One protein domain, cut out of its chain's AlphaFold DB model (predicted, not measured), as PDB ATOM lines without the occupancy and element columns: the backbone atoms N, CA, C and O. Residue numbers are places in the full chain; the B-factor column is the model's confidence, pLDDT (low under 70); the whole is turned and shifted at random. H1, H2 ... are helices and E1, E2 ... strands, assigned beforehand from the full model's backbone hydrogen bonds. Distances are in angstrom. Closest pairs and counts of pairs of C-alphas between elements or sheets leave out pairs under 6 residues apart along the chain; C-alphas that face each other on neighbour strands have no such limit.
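AT A GLANCE: This is residues 222 to 322 of the 415 residues of an uncharacterized protein of Lactobacillus porci (UniProt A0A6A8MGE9). With little regular structure, this is a strongly twisted sheet built on long strand E3, with E2 on one side, E4 and E5 on the other, E1 beyond E5, and short helix H1 beside the strands. The 101 printed residues hold E1, H1, E2, E3, E4, E5 in that order, mostly strand, with 32 residues in named elements. The branched sheet is mixed; E2, E3, E4 form a meander, each the antiparallel neighbour of the one before. It is compact, radius of gyration of the C-alphas 13.7 A, spanning 40 by 28 by 22 A.

IN THESE COORDINATES: E1 is residues 230 to 232, from C-alpha (261.406, 262.159, 230.185); H1 248 to 252; E2 277 to 282, 16.5 A; E3 294 to 303, 27.5 A; E4 309 to 311; E5 315 to 319, 13.4 A, to C-alpha (266.937, 266.024, 224.578).

HOW THE PARTS SIT: E1 and E5 are parallel, N 230 to O 316 2.9 A. H1, its O i to N i+4 pair within hydrogen-bond range, is on the sheet, height 4.8 A, over none of the strands. E3 is antiparallel to E2 (N 301, O 279, 2.8 A), E4 (N 302, O 310, 2.8 A) and E5 (N 296, O 317, 2.8 A).

THE WHOLE: The printed part has no cut. Links E1 to H1, H1 to E2 and E2 to E3 are long. Residues 237 to 244 and 284 to 286 have pLDDT under 70.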
ATOM      1  N   LYS A 222     235.886 258.382 230.938       95.56
ATOM      2  CA  LYS A 222     236.209 257.083 231.570       95.56
ATOM      3  C   LYS A 222     237.703 256.917 231.842       95.56
ATOM      4  O   LYS A 222     238.081 256.374 232.882       95.56
ATOM      5  N   TYR A 223     238.532 257.335 230.893       96.69
ATOM      6  CA  TYR A 223     239.987 257.225 230.946       96.69
ATOM      7  C   TYR A 223     240.607 258.543 231.429       96.69
ATOM      8  O   TYR A 223     239.943 259.569 231.456       96.69
ATOM      9  N   GLN A 224     241.860 258.497 231.885       96.31
ATOM     10  CA  GLN A 224     242.671 259.684 232.180       96.31
ATOM     11  C   GLN A 224     244.144 259.361 231.862       96.31
ATOM     12  O   GLN A 224     244.741 258.522 232.550       96.31
ATOM     13  N   PRO A 225     244.746 259.959 230.821       97.56
ATOM     14  CA  PRO A 225     246.139 259.743 230.454       97.56
ATOM     15  C   PRO A 225     247.092 260.442 231.434       97.56
ATOM     16  O   PRO A 225     246.989 261.638 231.707       97.56
ATOM     17  N   THR A 226     248.061 259.692 231.958       97.62
ATOM     18  CA  THR A 226     249.064 260.181 232.907       97.62
ATOM     19  C   THR A 226     250.450 260.183 232.266       97.62
ATOM     20  O   THR A 226     251.014 259.138 231.950       97.62
ATOM     21  N   VAL A 227     251.012 261.374 232.081       97.56
ATOM     22  CA  VAL A 227     252.350 261.619 231.511       97.56
ATOM     23  C   VAL A 227     253.407 261.819 232.597       97.56
ATOM     24  O   VAL A 227     253.075 262.004 233.770       97.56
ATOM     25  N   HIS A 228     254.681 261.803 232.206       96.38
ATOM     26  CA  HIS A 228     255.808 262.141 233.073       96.38
ATOM     27  C   HIS A 228     256.929 262.838 232.294       96.38
ATOM     28  O   HIS A 228     257.018 262.691 231.077       96.38
ATOM     29  N   ASP A 229     257.779 263.586 233.002       96.38
ATOM     30  CA  ASP A 229     258.986 264.179 232.420       96.38
ATOM     31  C   ASP A 229     259.971 263.071 232.005       96.38
ATOM     32  O   ASP A 229     260.265 262.172 232.798       96.38
ATOM     33  N   VAL A 230     260.507 263.160 230.786       94.56
ATOM     34  CA  VAL A 230     261.406 262.159 230.185       94.56
ATOM     35  C   VAL A 230     262.692 262.813 229.668       94.56
ATOM     36  O   VAL A 230     262.734 264.004 229.349       94.56
ATOM     37  N   THR A 231     263.773 262.037 229.612       94.94
ATOM     38  CA  THR A 231     265.048 262.430 228.994       94.94
ATOM     39  C   THR A 231     265.335 261.483 227.837       94.94
ATOM     40  O   THR A 231     265.211 260.273 228.011       94.94
ATOM     41  N   LEU A 232     265.684 262.035 226.676       91.75
ATOM     42  CA  LEU A 232     265.999 261.306 225.449       91.75
ATOM     43  C   LEU A 232     267.441 261.607 225.029       91.75
ATOM     44  O   LEU A 232     267.937 262.716 225.240       91.75
ATOM     45  N   GLU A 233     268.097 260.625 224.421       90.00
ATOM     46  CA  GLU A 233     269.393 260.823 223.766       90.00
ATOM     47  C   GLU A 233     269.234 261.671 222.491       90.00
ATOM     48  O   GLU A 233     268.141 261.767 221.922       90.00
ATOM     49  N   TYR A 234     270.329 262.275 222.025       89.69
ATOM     50  CA  TYR A 234     270.355 262.930 220.718       89.69
ATOM     51  C   TYR A 234     270.030 261.927 219.601       89.69
ATOM     52  O   TYR A 234     270.491 260.787 219.631       89.69
ATOM     53  N   GLY A 235     269.235 262.345 218.613       84.69
ATOM     54  CA  GLY A 235     268.892 261.512 217.457       84.69
ATOM     55  C   GLY A 235     267.950 260.339 217.759       84.69
ATOM     56  O   GLY A 235     267.744 259.503 216.887       84.69
ATOM     57  N   ALA A 236     267.369 260.262 218.962       78.31
ATOM     58  CA  ALA A 236     266.376 259.248 219.329       78.31
ATOM     59  C   ALA A 236     265.130 259.317 218.425       78.31
ATOM     60  O   ALA A 236     264.491 260.361 218.356       78.31
ATOM     61  N   ASP A 237     264.759 258.230 217.750       66.44
ATOM     62  CA  ASP A 237     263.742 258.227 216.687       66.44
ATOM     63  C   ASP A 237     262.638 257.178 216.940       66.44
ATOM     64  O   ASP A 237     262.840 256.215 217.678       66.44
ATOM     65  N   ASP A 238     261.459 257.368 216.339       59.19
ATOM     66  CA  ASP A 238     260.300 256.451 216.400       59.19
ATOM     67  C   ASP A 238     260.170 255.616 215.098       59.19
ATOM     68  O   ASP A 238     259.285 254.766 214.989       59.19
ATOM     69  N   SER A 239     261.040 255.837 214.092       55.09
ATOM     70  CA  SER A 239     260.959 255.202 212.758       55.09
ATOM     71  C   SER A 239     261.842 253.958 212.531       55.09
ATOM     72  O   SER A 239     261.724 253.322 211.487       55.09
ATOM     73  N   LEU A 240     262.637 253.546 213.532       49.88
ATOM     74  CA  LEU A 240     263.502 252.343 213.562       49.88
ATOM     75  C   LEU A 240     264.759 252.343 212.663       49.88
ATOM     76  O   LEU A 240     265.475 251.344 212.674       49.88
ATOM     77  N   GLU A 241     265.055 253.401 211.898       47.25
ATOM     78  CA  GLU A 241     266.157 253.351 210.915       47.25
ATOM     79  C   GLU A 241     267.524 253.792 211.484       47.25
ATOM     80  O   GLU A 241     268.500 253.058 211.346       47.25
ATOM     81  N   TYR A 242     267.606 254.933 212.190       41.75
ATOM     82  CA  TYR A 242     268.852 255.418 212.819       41.75
ATOM     83  C   TYR A 242     268.592 256.221 214.109       41.75
ATOM     84  O   TYR A 242     268.458 257.445 214.060       41.75
ATOM     85  N   GLY A 243     268.570 255.558 215.270       46.38
ATOM     86  CA  GLY A 243     268.445 256.235 216.566       46.38
ATOM     87  C   GLY A 243     268.282 255.296 217.765       46.38
ATOM     88  O   GLY A 243     268.352 254.076 217.639       46.38
ATOM     89  N   ALA A 244     268.053 255.881 218.943       52.56
ATOM     90  CA  ALA A 244     267.554 255.168 220.119       52.56
ATOM     91  C   ALA A 244     266.016 255.242 220.167       52.56
ATOM     92  O   ALA A 244     265.467 256.340 220.165       52.56
ATOM     93  N   ASP A 245     265.331 254.096 220.231       72.69
ATOM     94  CA  ASP A 245     263.864 254.039 220.139       72.69
ATOM     95  C   ASP A 245     263.151 254.813 221.267       72.69
ATOM     96  O   ASP A 245     263.301 254.483 222.452       72.69
ATOM     97  N   TYR A 246     262.260 255.743 220.912       79.81
ATOM     98  CA  TYR A 246     261.228 256.246 221.826       79.81
ATOM     99  C   TYR A 246     259.861 256.252 221.129       79.81
ATOM    100  O   TYR A 246     259.740 256.721 220.005       79.81
ATOM    101  N   SER A 247     258.814 255.775 221.809       86.75
ATOM    102  CA  SER A 247     257.439 255.834 221.290       86.75
ATOM    103  C   SER A 247     256.501 256.457 222.317       86.75
ATOM    104  O   SER A 247     256.421 255.997 223.459       86.75
ATOM    105  N   ILE A 248     255.699 257.444 221.903       90.69
ATOM    106  CA  ILE A 248     254.836 258.259 222.785       90.69
ATOM    107  C   ILE A 248     253.988 257.395 223.744       90.69
ATOM    108  O   ILE A 248     253.972 257.617 224.957       90.69
ATOM    109  N   ARG A 249     253.329 256.346 223.231       92.06
ATOM    110  CA  ARG A 249     252.505 255.440 224.054       92.06
ATOM    111  C   ARG A 249     253.306 254.643 225.095       92.06
ATOM    112  O   ARG A 249     252.751 254.312 226.140       92.06
ATOM    113  N   LYS A 250     254.555 254.278 224.804       89.38
ATOM    114  CA  LYS A 250     255.384 253.383 225.631       89.38
ATOM    115  C   LYS A 250     256.195 254.160 226.665       89.38
ATOM    116  O   LYS A 250     256.261 253.738 227.815       89.38
ATOM    117  N   ASP A 251     256.788 255.274 226.244       90.44
ATOM    118  CA  ASP A 251     257.875 255.938 226.972       90.44
ATOM    119  C   ASP A 251     257.476 257.285 227.589       90.44
ATOM    120  O   ASP A 251     258.188 257.788 228.452       90.44
ATOM    121  N   LEU A 252     256.332 257.865 227.199       93.31
ATOM    122  CA  LEU A 252     255.802 259.115 227.775       93.31
ATOM    123  C   LEU A 252     254.543 258.847 228.627       93.31
ATOM    124  O   LEU A 252     254.400 259.392 229.727       93.31
ATOM    125  N   ILE A 253     253.640 257.982 228.143       95.50
ATOM    126  CA  ILE A 253     252.359 257.643 228.789       95.50
ATOM    127  C   ILE A 253     252.524 256.501 229.806       95.50
ATOM    128  O   ILE A 253     252.766 255.350 229.451       95.50
ATOM    129  N   THR A 254     252.311 256.806 231.086       96.50
ATOM    130  CA  THR A 254     252.546 255.896 232.228       96.50
ATOM    131  C   THR A 254     251.413 254.900 232.511       96.50
ATOM    132  O   THR A 254     251.586 253.989 233.324       96.50
ATOM    133  N   ASN A 255     250.245 255.040 231.872       97.44
ATOM    134  CA  ASN A 255     249.126 254.113 232.058       97.44
ATOM    135  C   ASN A 255     249.502 252.690 231.585       97.44
ATOM    136  O   ASN A 255     250.110 252.542 230.515       97.44
ATOM    137  N   PRO A 256     249.104 251.626 232.314       96.56
ATOM    138  CA  PRO A 256     249.506 250.254 232.002       96.56
ATOM    139  C   PRO A 256     249.004 249.786 230.628       96.56
ATOM    140  O   PRO A 256     248.045 250.329 230.079       96.56
ATOM    141  N   ALA A 257     249.658 248.768 230.064       94.50
ATOM    142  CA  ALA A 257     249.297 248.202 228.766       94.50
ATOM    143  C   ALA A 257     247.840 247.698 228.755       94.50
ATOM    144  O   ALA A 257     247.451 246.912 229.618       94.50
ATOM    145  N   GLY A 258     247.041 248.147 227.784       94.44
ATOM    146  CA  GLY A 258     245.615 247.823 227.702       94.44
ATOM    147  C   GLY A 258     244.718 248.633 228.639       94.44
ATOM    148  O   GLY A 258     243.557 248.273 228.814       94.44
ATOM    149  N   TYR A 259     245.222 249.719 229.237       97.12
ATOM    150  CA  TYR A 259     244.382 250.691 229.943       97.12
ATOM    151  C   TYR A 259     243.433 251.429 228.988       97.12
ATOM    152  O   TYR A 259     242.306 251.728 229.366       97.12
ATOM    153  N   PHE A 260     243.882 251.711 227.761       97.00
ATOM    154  CA  PHE A 260     243.116 252.441 226.749       97.00
ATOM    155  C   PHE A 260     242.337 251.494 225.816       97.00
ATOM    156  O   PHE A 260     242.774 250.360 225.589       97.00
ATOM    157  N   PRO A 261     241.212 251.936 225.229       96.19
ATOM    158  CA  PRO A 261     240.487 251.149 224.237       96.19
ATOM    159  C   PRO A 261     241.322 251.041 222.952       96.19
ATOM    160  O   PRO A 261     241.891 252.030 222.485       96.19
ATOM    161  N   ASN A 262     241.432 249.829 222.399       95.62
ATOM    162  CA  ASN A 262     242.279 249.523 221.238       95.62
ATOM    163  C   ASN A 262     243.712 250.096 221.377       95.62
ATOM    164  O   ASN A 262     244.209 250.819 220.512       95.62
ATOM    165  N   ASP A 263     244.352 249.814 222.520       94.81
ATOM    166  CA  ASP A 263     245.663 250.352 222.906       94.81
ATOM    167  C   ASP A 263     246.770 250.007 221.875       94.81
ATOM    168  O   ASP A 263     247.083 248.823 221.690       94.81
ATOM    169  N   PRO A 264     247.421 251.004 221.233       91.19
ATOM    170  CA  PRO A 264     248.447 250.786 220.210       91.19
ATOM    171  C   PRO A 264     249.774 250.232 220.756       91.19
ATOM    172  O   PRO A 264     250.717 250.043 219.988       91.19
ATOM    173  N   ILE A 265     249.872 249.944 222.058       89.69
ATOM    174  CA  ILE A 265     250.954 249.112 222.598       89.69
ATOM    175  C   ILE A 265     250.873 247.659 222.090       89.69
ATOM    176  O   ILE A 265     251.897 246.983 222.003       89.69
ATOM    177  N   PHE A 266     249.681 247.180 221.709       86.69
ATOM    178  CA  PHE A 266     249.492 245.849 221.133       86.69
ATOM    179  C   PHE A 266     249.578 245.880 219.604       86.69
ATOM    180  O   PHE A 266     248.968 246.725 218.947       86.69
ATOM    181  N   SER A 267     250.302 244.915 219.025       85.62
ATOM    182  CA  SER A 267     250.641 244.919 217.594       85.62
ATOM    183  C   SER A 267     249.415 244.963 216.670       85.62
ATOM    184  O   SER A 267     249.440 245.660 215.659       85.62
ATOM    185  N   GLN A 268     248.303 244.313 217.046       86.06
ATOM    186  CA  GLN A 268     247.083 244.314 216.229       86.06
ATOM    187  C   GLN A 268     246.411 245.692 216.073       86.06
ATOM    188  O   GLN A 268     245.556 245.837 215.206       86.06
ATOM    189  N   PHE A 269     246.776 246.694 216.885       85.94
ATOM    190  CA  PHE A 269     246.157 248.023 216.854       85.94
ATOM    191  C   PHE A 269     247.075 249.139 216.338       85.94
ATOM    192  O   PHE A 269     246.566 250.209 216.010       85.94
ATOM    193  N   LYS A 270     248.403 248.954 216.217       76.50
ATOM    194  CA  LYS A 270     249.308 250.097 215.931       76.50
ATOM    195  C   LYS A 270     249.125 250.744 214.544       76.50
ATOM    196  O   LYS A 270     249.605 251.857 214.364       76.50
ATOM    197  N   TRP A 271     248.398 250.113 213.618       81.31
ATOM    198  CA  TRP A 271     248.112 250.633 212.267       81.31
ATOM    199  C   TRP A 271     246.611 250.667 211.922       81.31
ATOM    200  O   TRP A 271     246.248 250.688 210.750       81.31
ATOM    201  N   SER A 272     245.731 250.669 212.930       82.56
ATOM    202  CA  SER A 272     244.279 250.781 212.727       82.56
ATOM    203  C   SER A 272     243.765 252.206 212.951       82.56
ATOM    204  O   SER A 272     244.304 252.948 213.771       82.56
ATOM    205  N   SER A 273     242.692 252.587 212.255       82.94
ATOM    206  CA  SER A 273     242.009 253.878 212.435       82.94
ATOM    207  C   SER A 273     241.072 253.920 213.650       82.94
ATOM    208  O   SER A 273     240.645 255.002 214.044       82.94
ATOM    209  N   ASP A 274     240.779 252.766 214.260       89.56
ATOM    210  CA  ASP A 274     239.972 252.621 215.479       89.56
ATOM    211  C   ASP A 274     240.818 252.467 216.759       89.56
ATOM    212  O   ASP A 274     240.289 252.098 217.806       89.56
ATOM    213  N   ARG A 275     242.131 252.729 216.697       93.69
ATOM    214  CA  ARG A 275     243.028 252.745 217.866       93.69
ATOM    215  C   ARG A 275     242.884 254.040 218.668       93.69
ATOM    216  O   ARG A 275     242.595 255.087 218.090       93.69
ATOM    217  N   THR A 276     243.198 254.008 219.966       96.50
ATOM    218  CA  THR A 276     243.499 255.263 220.684       96.50
ATOM    219  C   THR A 276     244.793 255.853 220.116       96.50
ATOM    220  O   THR A 276     245.813 255.165 220.053       96.50
ATOM    221  N   GLN A 277     244.754 257.110 219.680       95.00
ATOM    222  CA  GLN A 277     245.878 257.833 219.077       95.00
ATOM    223  C   GLN A 277     246.514 258.782 220.101       95.00
ATOM    224  O   GLN A 277     245.826 259.279 220.993       95.00
ATOM    225  N   PHE A 278     247.828 258.985 219.992       94.56
ATOM    226  CA  PHE A 278     248.652 259.736 220.944       94.56
ATOM    227  C   PHE A 278     249.567 260.679 220.164       94.56
ATOM    228  O   PHE A 278     250.646 260.275 219.735       94.56
ATOM    229  N   ASP A 279     249.126 261.919 219.977       92.75
ATOM    230  CA  ASP A 279     249.811 262.910 219.150       92.75
ATOM    231  C   ASP A 279     250.586 263.880 220.052       92.75
ATOM    232  O   ASP A 279     249.991 264.576 220.878       92.75
ATOM    233  N   LEU A 280     251.915 263.928 219.932       92.56
ATOM    234  CA  LEU A 280     252.744 264.858 220.704       92.56
ATOM    235  C   LEU A 280     252.607 266.284 220.147       92.56
ATOM    236  O   LEU A 280     252.686 266.489 218.937       92.56
ATOM    237  N   GLN A 281     252.420 267.270 221.025       91.19
ATOM    238  CA  GLN A 281     252.205 268.671 220.658       91.19
ATOM    239  C   GLN A 281     253.079 269.628 221.478       91.19
ATOM    240  O   GLN A 281     253.413 269.362 222.636       91.19
ATOM    241  N   THR A 282     253.423 270.767 220.873       87.38
ATOM    242  CA  THR A 282     254.214 271.847 221.479       87.38
ATOM    243  C   THR A 282     253.399 273.129 221.620       87.38
ATOM    244  O   THR A 282     252.619 273.481 220.741       87.38
ATOM    245  N   ASP A 283     253.623 273.866 222.710       71.56
ATOM    246  CA  ASP A 283     253.089 275.229 222.889       71.56
ATOM    247  C   ASP A 283     253.945 276.315 222.218       71.56
ATOM    248  O   ASP A 283     253.514 277.458 222.073       71.56
ATOM    249  N   SER A 284     255.197 275.985 221.906       67.50
ATOM    250  CA  SER A 284     256.188 276.883 221.322       67.50
ATOM    251  C   SER A 284     256.107 276.914 219.799       67.50
ATOM    252  O   SER A 284     255.776 275.911 219.170       67.50
ATOM    253  N   GLU A 285     256.513 278.045 219.209       67.25
ATOM    254  CA  GLU A 285     256.770 278.162 217.764       67.25
ATOM    255  C   GLU A 285     257.847 277.162 217.299       67.25
ATOM    256  O   GLU A 285     257.778 276.646 216.187       67.25
ATOM    257  N   ASN A 286     258.796 276.816 218.179       68.06
ATOM    258  CA  ASN A 286     259.630 275.626 218.031       68.06
ATOM    259  C   ASN A 286     258.781 274.356 218.175       68.06
ATOM    260  O   ASN A 286     258.312 274.033 219.274       68.06
ATOM    261  N   SER A 287     258.665 273.604 217.082       81.69
ATOM    262  CA  SER A 287     258.302 272.187 217.100       81.69
ATOM    263  C   SER A 287     259.297 271.374 217.931       81.69
ATOM    264  O   SER A 287     260.478 271.710 218.008       81.69
ATOM    265  N   PHE A 288     258.839 270.272 218.521       88.00
ATOM    266  CA  PHE A 288     259.715 269.333 219.214       88.00
ATOM    267  C   PHE A 288     260.643 268.638 218.207       88.00
ATOM    268  O   PHE A 288     260.176 268.150 217.178       88.00
ATOM    269  N   SER A 289     261.939 268.580 218.515       87.19
ATOM    270  CA  SER A 289     262.951 267.934 217.681       87.19
ATOM    271  C   SER A 289     263.935 267.152 218.544       87.19
ATOM    272  O   SER A 289     264.507 267.672 219.496       87.19
ATOM    273  N   VAL A 290     264.160 265.895 218.173       87.06
ATOM    274  CA  VAL A 290     265.147 264.978 218.775       87.06
ATOM    275  C   VAL A 290     266.575 265.221 218.272       87.06
ATOM    276  O   VAL A 290     267.531 264.666 218.808       87.06
ATOM    277  N   ARG A 291     266.728 266.065 217.242       87.75
ATOM    278  CA  ARG A 291     268.015 266.500 216.671       87.75
ATOM    279  C   ARG A 291     268.413 267.914 217.117       87.75
ATOM    280  O   ARG A 291     269.379 268.468 216.599       87.75
ATOM    281  N   GLU A 292     267.699 268.473 218.092       89.69
ATOM    282  CA  GLU A 292     267.981 269.753 218.744       89.69
ATOM    283  C   GLU A 292     268.084 269.537 220.270       89.69
ATOM    284  O   GLU A 292     267.088 269.204 220.916       89.69
ATOM    285  N   PRO A 293     269.269 269.698 220.884       91.50
ATOM    286  CA  PRO A 293     269.424 269.579 222.332       91.50
ATOM    287  C   PRO A 293     268.677 270.680 223.094       91.50
ATOM    288  O   PRO A 293     268.810 271.868 222.797       91.50
ATOM    289  N   GLY A 294     267.930 270.310 224.137       91.69
ATOM    290  CA  GLY A 294     267.146 271.277 224.905       91.69
ATOM    291  C   GLY A 294     266.055 270.661 225.776       91.69
ATOM    292  O   GLY A 294     265.886 269.446 225.836       91.69
ATOM    293  N   THR A 295     265.293 271.514 226.466       93.38
ATOM    294  CA  THR A 295     264.126 271.102 227.263       93.38
ATOM    295  C   THR A 295     262.850 271.693 226.675       93.38
ATOM    296  O   THR A 295     262.568 272.881 226.838       93.38
ATOM    297  N   TYR A 296     262.050 270.837 226.052       92.19
ATOM    298  CA  TYR A 296     260.763 271.166 225.452       92.19
ATOM    299  C   TYR A 296     259.648 271.035 226.494       92.19
ATOM    300  O   TYR A 296     259.675 270.130 227.330       92.19
ATOM    301  N   THR A 297     258.664 271.936 226.453       93.56
ATOM    302  CA  THR A 297     257.417 271.812 227.229       93.56
ATOM    303  C   THR A 297     256.305 271.409 226.274       93.56
ATOM    304  O   THR A 297     256.091 272.075 225.261       93.56
ATOM    305  N   VAL A 298     255.653 270.291 226.579       93.88
ATOM    306  CA  VAL A 298     254.804 269.548 225.643       93.88
ATOM    307  C   VAL A 298     253.569 268.984 226.340       93.88
ATOM    308  O   VAL A 298     253.548 268.820 227.563       93.88
ATOM    309  N   HIS A 299     252.561 268.621 225.556       95.06
ATOM    310  CA  HIS A 299     251.458 267.749 225.968       95.06
ATOM    311  C   HIS A 299     251.225 266.681 224.897       95.06
ATOM    312  O   HIS A 299     251.693 266.805 223.767       95.06
ATOM    313  N   VAL A 300     250.515 265.613 225.252       95.56
ATOM    314  CA  VAL A 300     250.020 264.638 224.276       95.56
ATOM    315  C   VAL A 300     248.524 264.863 224.116       95.56
ATOM    316  O   VAL A 300     247.789 264.863 225.103       95.56
ATOM    317  N   LYS A 301     248.061 265.030 222.881       96.19
ATOM    318  CA  LYS A 301     246.643 264.905 222.563       96.19
ATOM    319  C   LYS A 301     246.308 263.421 222.462       96.19
ATOM    320  O   LYS A 301     246.928 262.690 221.690       96.19
ATOM    321  N   VAL A 302     245.326 262.977 223.235       97.19
ATOM    322  CA  VAL A 302     244.823 261.603 223.219       97.19
ATOM    323  C   VAL A 302     243.467 261.599 222.528       97.19
ATOM    324  O   VAL A 302     242.526 262.218 223.018       97.19
ATOM    325  N   THR A 303     243.371 260.920 221.385       96.69
ATOM    326  CA  THR A 303     242.127 260.809 220.604       96.69
ATOM    327  C   THR A 303     241.601 259.377 220.677       96.69
ATOM    328  O   THR A 303     242.300 258.435 220.301       96.69
ATOM    329  N   TYR A 304     240.372 259.211 221.159       96.12
ATOM    330  CA  TYR A 304     239.739 257.916 221.413       96.12
ATOM    331  C   TYR A 304     239.009 257.351 220.177       96.12
ATOM    332  O   TYR A 304     238.686 258.102 219.251       96.12
ATOM    333  N   PRO A 305     238.692 256.038 220.144       95.62
ATOM    334  CA  PRO A 305     237.991 255.405 219.020       95.62
ATOM    335  C   PRO A 305     236.584 255.972 218.761       95.62
ATOM    336  O   PRO A 305     236.111 255.958 217.626       95.62
ATOM    337  N   ASP A 306     235.925 256.513 219.792       94.44
ATOM    338  CA  ASP A 306     234.637 257.215 219.678       94.44
ATOM    339  C   ASP A 306     234.758 258.681 219.204       94.44
ATOM    340  O   ASP A 306     233.746 259.367 219.063       94.44
ATOM    341  N   ARG A 307     235.985 259.135 218.896       93.12
ATOM    342  CA  ARG A 307     236.378 260.501 218.499       93.12
ATOM    343  C   ARG A 307     236.301 261.565 219.598       93.12
ATOM    344  O   ARG A 307     236.582 262.728 219.303       93.12
ATOM    345  N   SER A 308     235.998 261.201 220.847       95.75
ATOM    346  CA  SER A 308     236.312 262.082 221.977       95.75
ATOM    347  C   SER A 308     237.831 262.255 222.105       95.75
ATOM    348  O   SER A 308     238.608 261.414 221.642       95.75
ATOM    349  N   TYR A 309     238.278 263.368 222.684       95.94
ATOM    350  CA  TYR A 309     239.703 263.624 222.895       95.94
ATOM    351  C   TYR A 309     239.961 264.514 224.110       95.94
ATOM    352  O   TYR A 309     239.115 265.319 224.500       95.94
ATOM    353  N   GLU A 310     241.166 264.412 224.660       95.75
ATOM    354  CA  GLU A 310     241.709 265.337 225.657       95.75
ATOM    355  C   GLU A 310     243.181 265.640 225.380       95.75
ATOM    356  O   GLU A 310     243.876 264.873 224.713       95.75
ATOM    357  N   ASP A 311     243.660 266.752 225.925       95.50
ATOM    358  CA  ASP A 311     245.076 267.091 225.981       95.50
ATOM    359  C   ASP A 311     245.595 266.791 227.392       95.50
ATOM    360  O   ASP A 311     244.975 267.179 228.387       95.50
ATOM    361  N   THR A 312     246.731 266.098 227.506       96.50
ATOM    362  CA  THR A 312     247.309 265.801 228.822       96.50
ATOM    363  C   THR A 312     247.719 267.070 229.564       96.50
ATOM    364  O   THR A 312     247.977 268.123 228.978       96.50
ATOM    365  N   ASN A 313     247.929 266.945 230.879       95.12
ATOM    366  CA  ASN A 313     248.765 267.913 231.588       95.12
ATOM    367  C   ASN A 313     250.118 268.076 230.873       95.12
ATOM    368  O   ASN A 313     250.640 267.129 230.278       95.12
ATOM    369  N   LYS A 314     250.680 269.280 230.953       95.25
ATOM    370  CA  LYS A 314     251.953 269.615 230.312       95.25
ATOM    371  C   LYS A 314     253.124 269.049 231.105       95.25
ATOM    372  O   LYS A 314     253.145 269.146 232.333       95.25
ATOM    373  N   PHE A 315     254.083 268.477 230.393       94.94
ATOM    374  CA  PHE A 315     255.276 267.819 230.921       94.94
ATOM    375  C   PHE A 315     256.500 268.219 230.088       94.94
ATOM    376  O   PHE A 315     256.399 269.036 229.166       94.94
ATOM    377  N   LYS A 316     257.673 267.691 230.441       94.62
ATOM    378  CA  LYS A 316     258.940 268.034 229.792       94.62
ATOM    379  C   LYS A 316     259.596 266.854 229.098       94.62
ATOM    380  O   LYS A 316     259.744 265.784 229.683       94.62
ATOM    381  N   ILE A 317     260.096 267.105 227.894       94.00
ATOM    382  CA  ILE A 317     261.084 266.247 227.239       94.00
ATOM    383  C   ILE A 317     262.412 266.995 227.268       94.00
ATOM    384  O   ILE A 317     262.474 268.153 226.856       94.00
ATOM    385  N   THR A 318     263.469 266.358 227.765       93.94
ATOM    386  CA  THR A 318     264.836 266.885 227.662       93.94
ATOM    387  C   THR A 318     265.635 266.038 226.684       93.94
ATOM    388  O   THR A 318     265.879 264.869 226.958       93.94
ATOM    389  N   VAL A 319     266.030 266.628 225.559       92.88
ATOM    390  CA  VAL A 319     266.937 266.024 224.578       92.88
ATOM    391  C   VAL A 319     268.364 266.363 224.998       92.88
ATOM    392  O   VAL A 319     268.678 267.531 225.250       92.88
ATOM    393  N   LEU A 320     269.210 265.344 225.135       93.19
ATOM    394  CA  LEU A 320     270.596 265.515 225.561       93.19
ATOM    395  C   LEU A 320     271.478 266.123 224.445       93.19
ATOM    396  O   LEU A 320     271.171 265.965 223.263       93.19
ATOM    397  N   PRO A 321     272.578 266.819 224.807       93.56
ATOM    398  CA  PRO A 321     273.604 267.262 223.862       93.56
ATOM    399  C   PRO A 321     274.169 266.111 223.031       93.56
ATOM    400  O   PRO A 321     274.337 265.001 223.539       93.56
ATOM    401  N   SER A 322     274.518 266.392 221.777       92.25
ATOM    402  CA  SER A 322     275.065 265.382 220.869       92.25
ATOM    403  C   SER A 322     276.499 264.973 221.217       92.25
ATOM    404  O   SER A 322     277.235 265.656 221.944       92.25
TER     405      SER A 322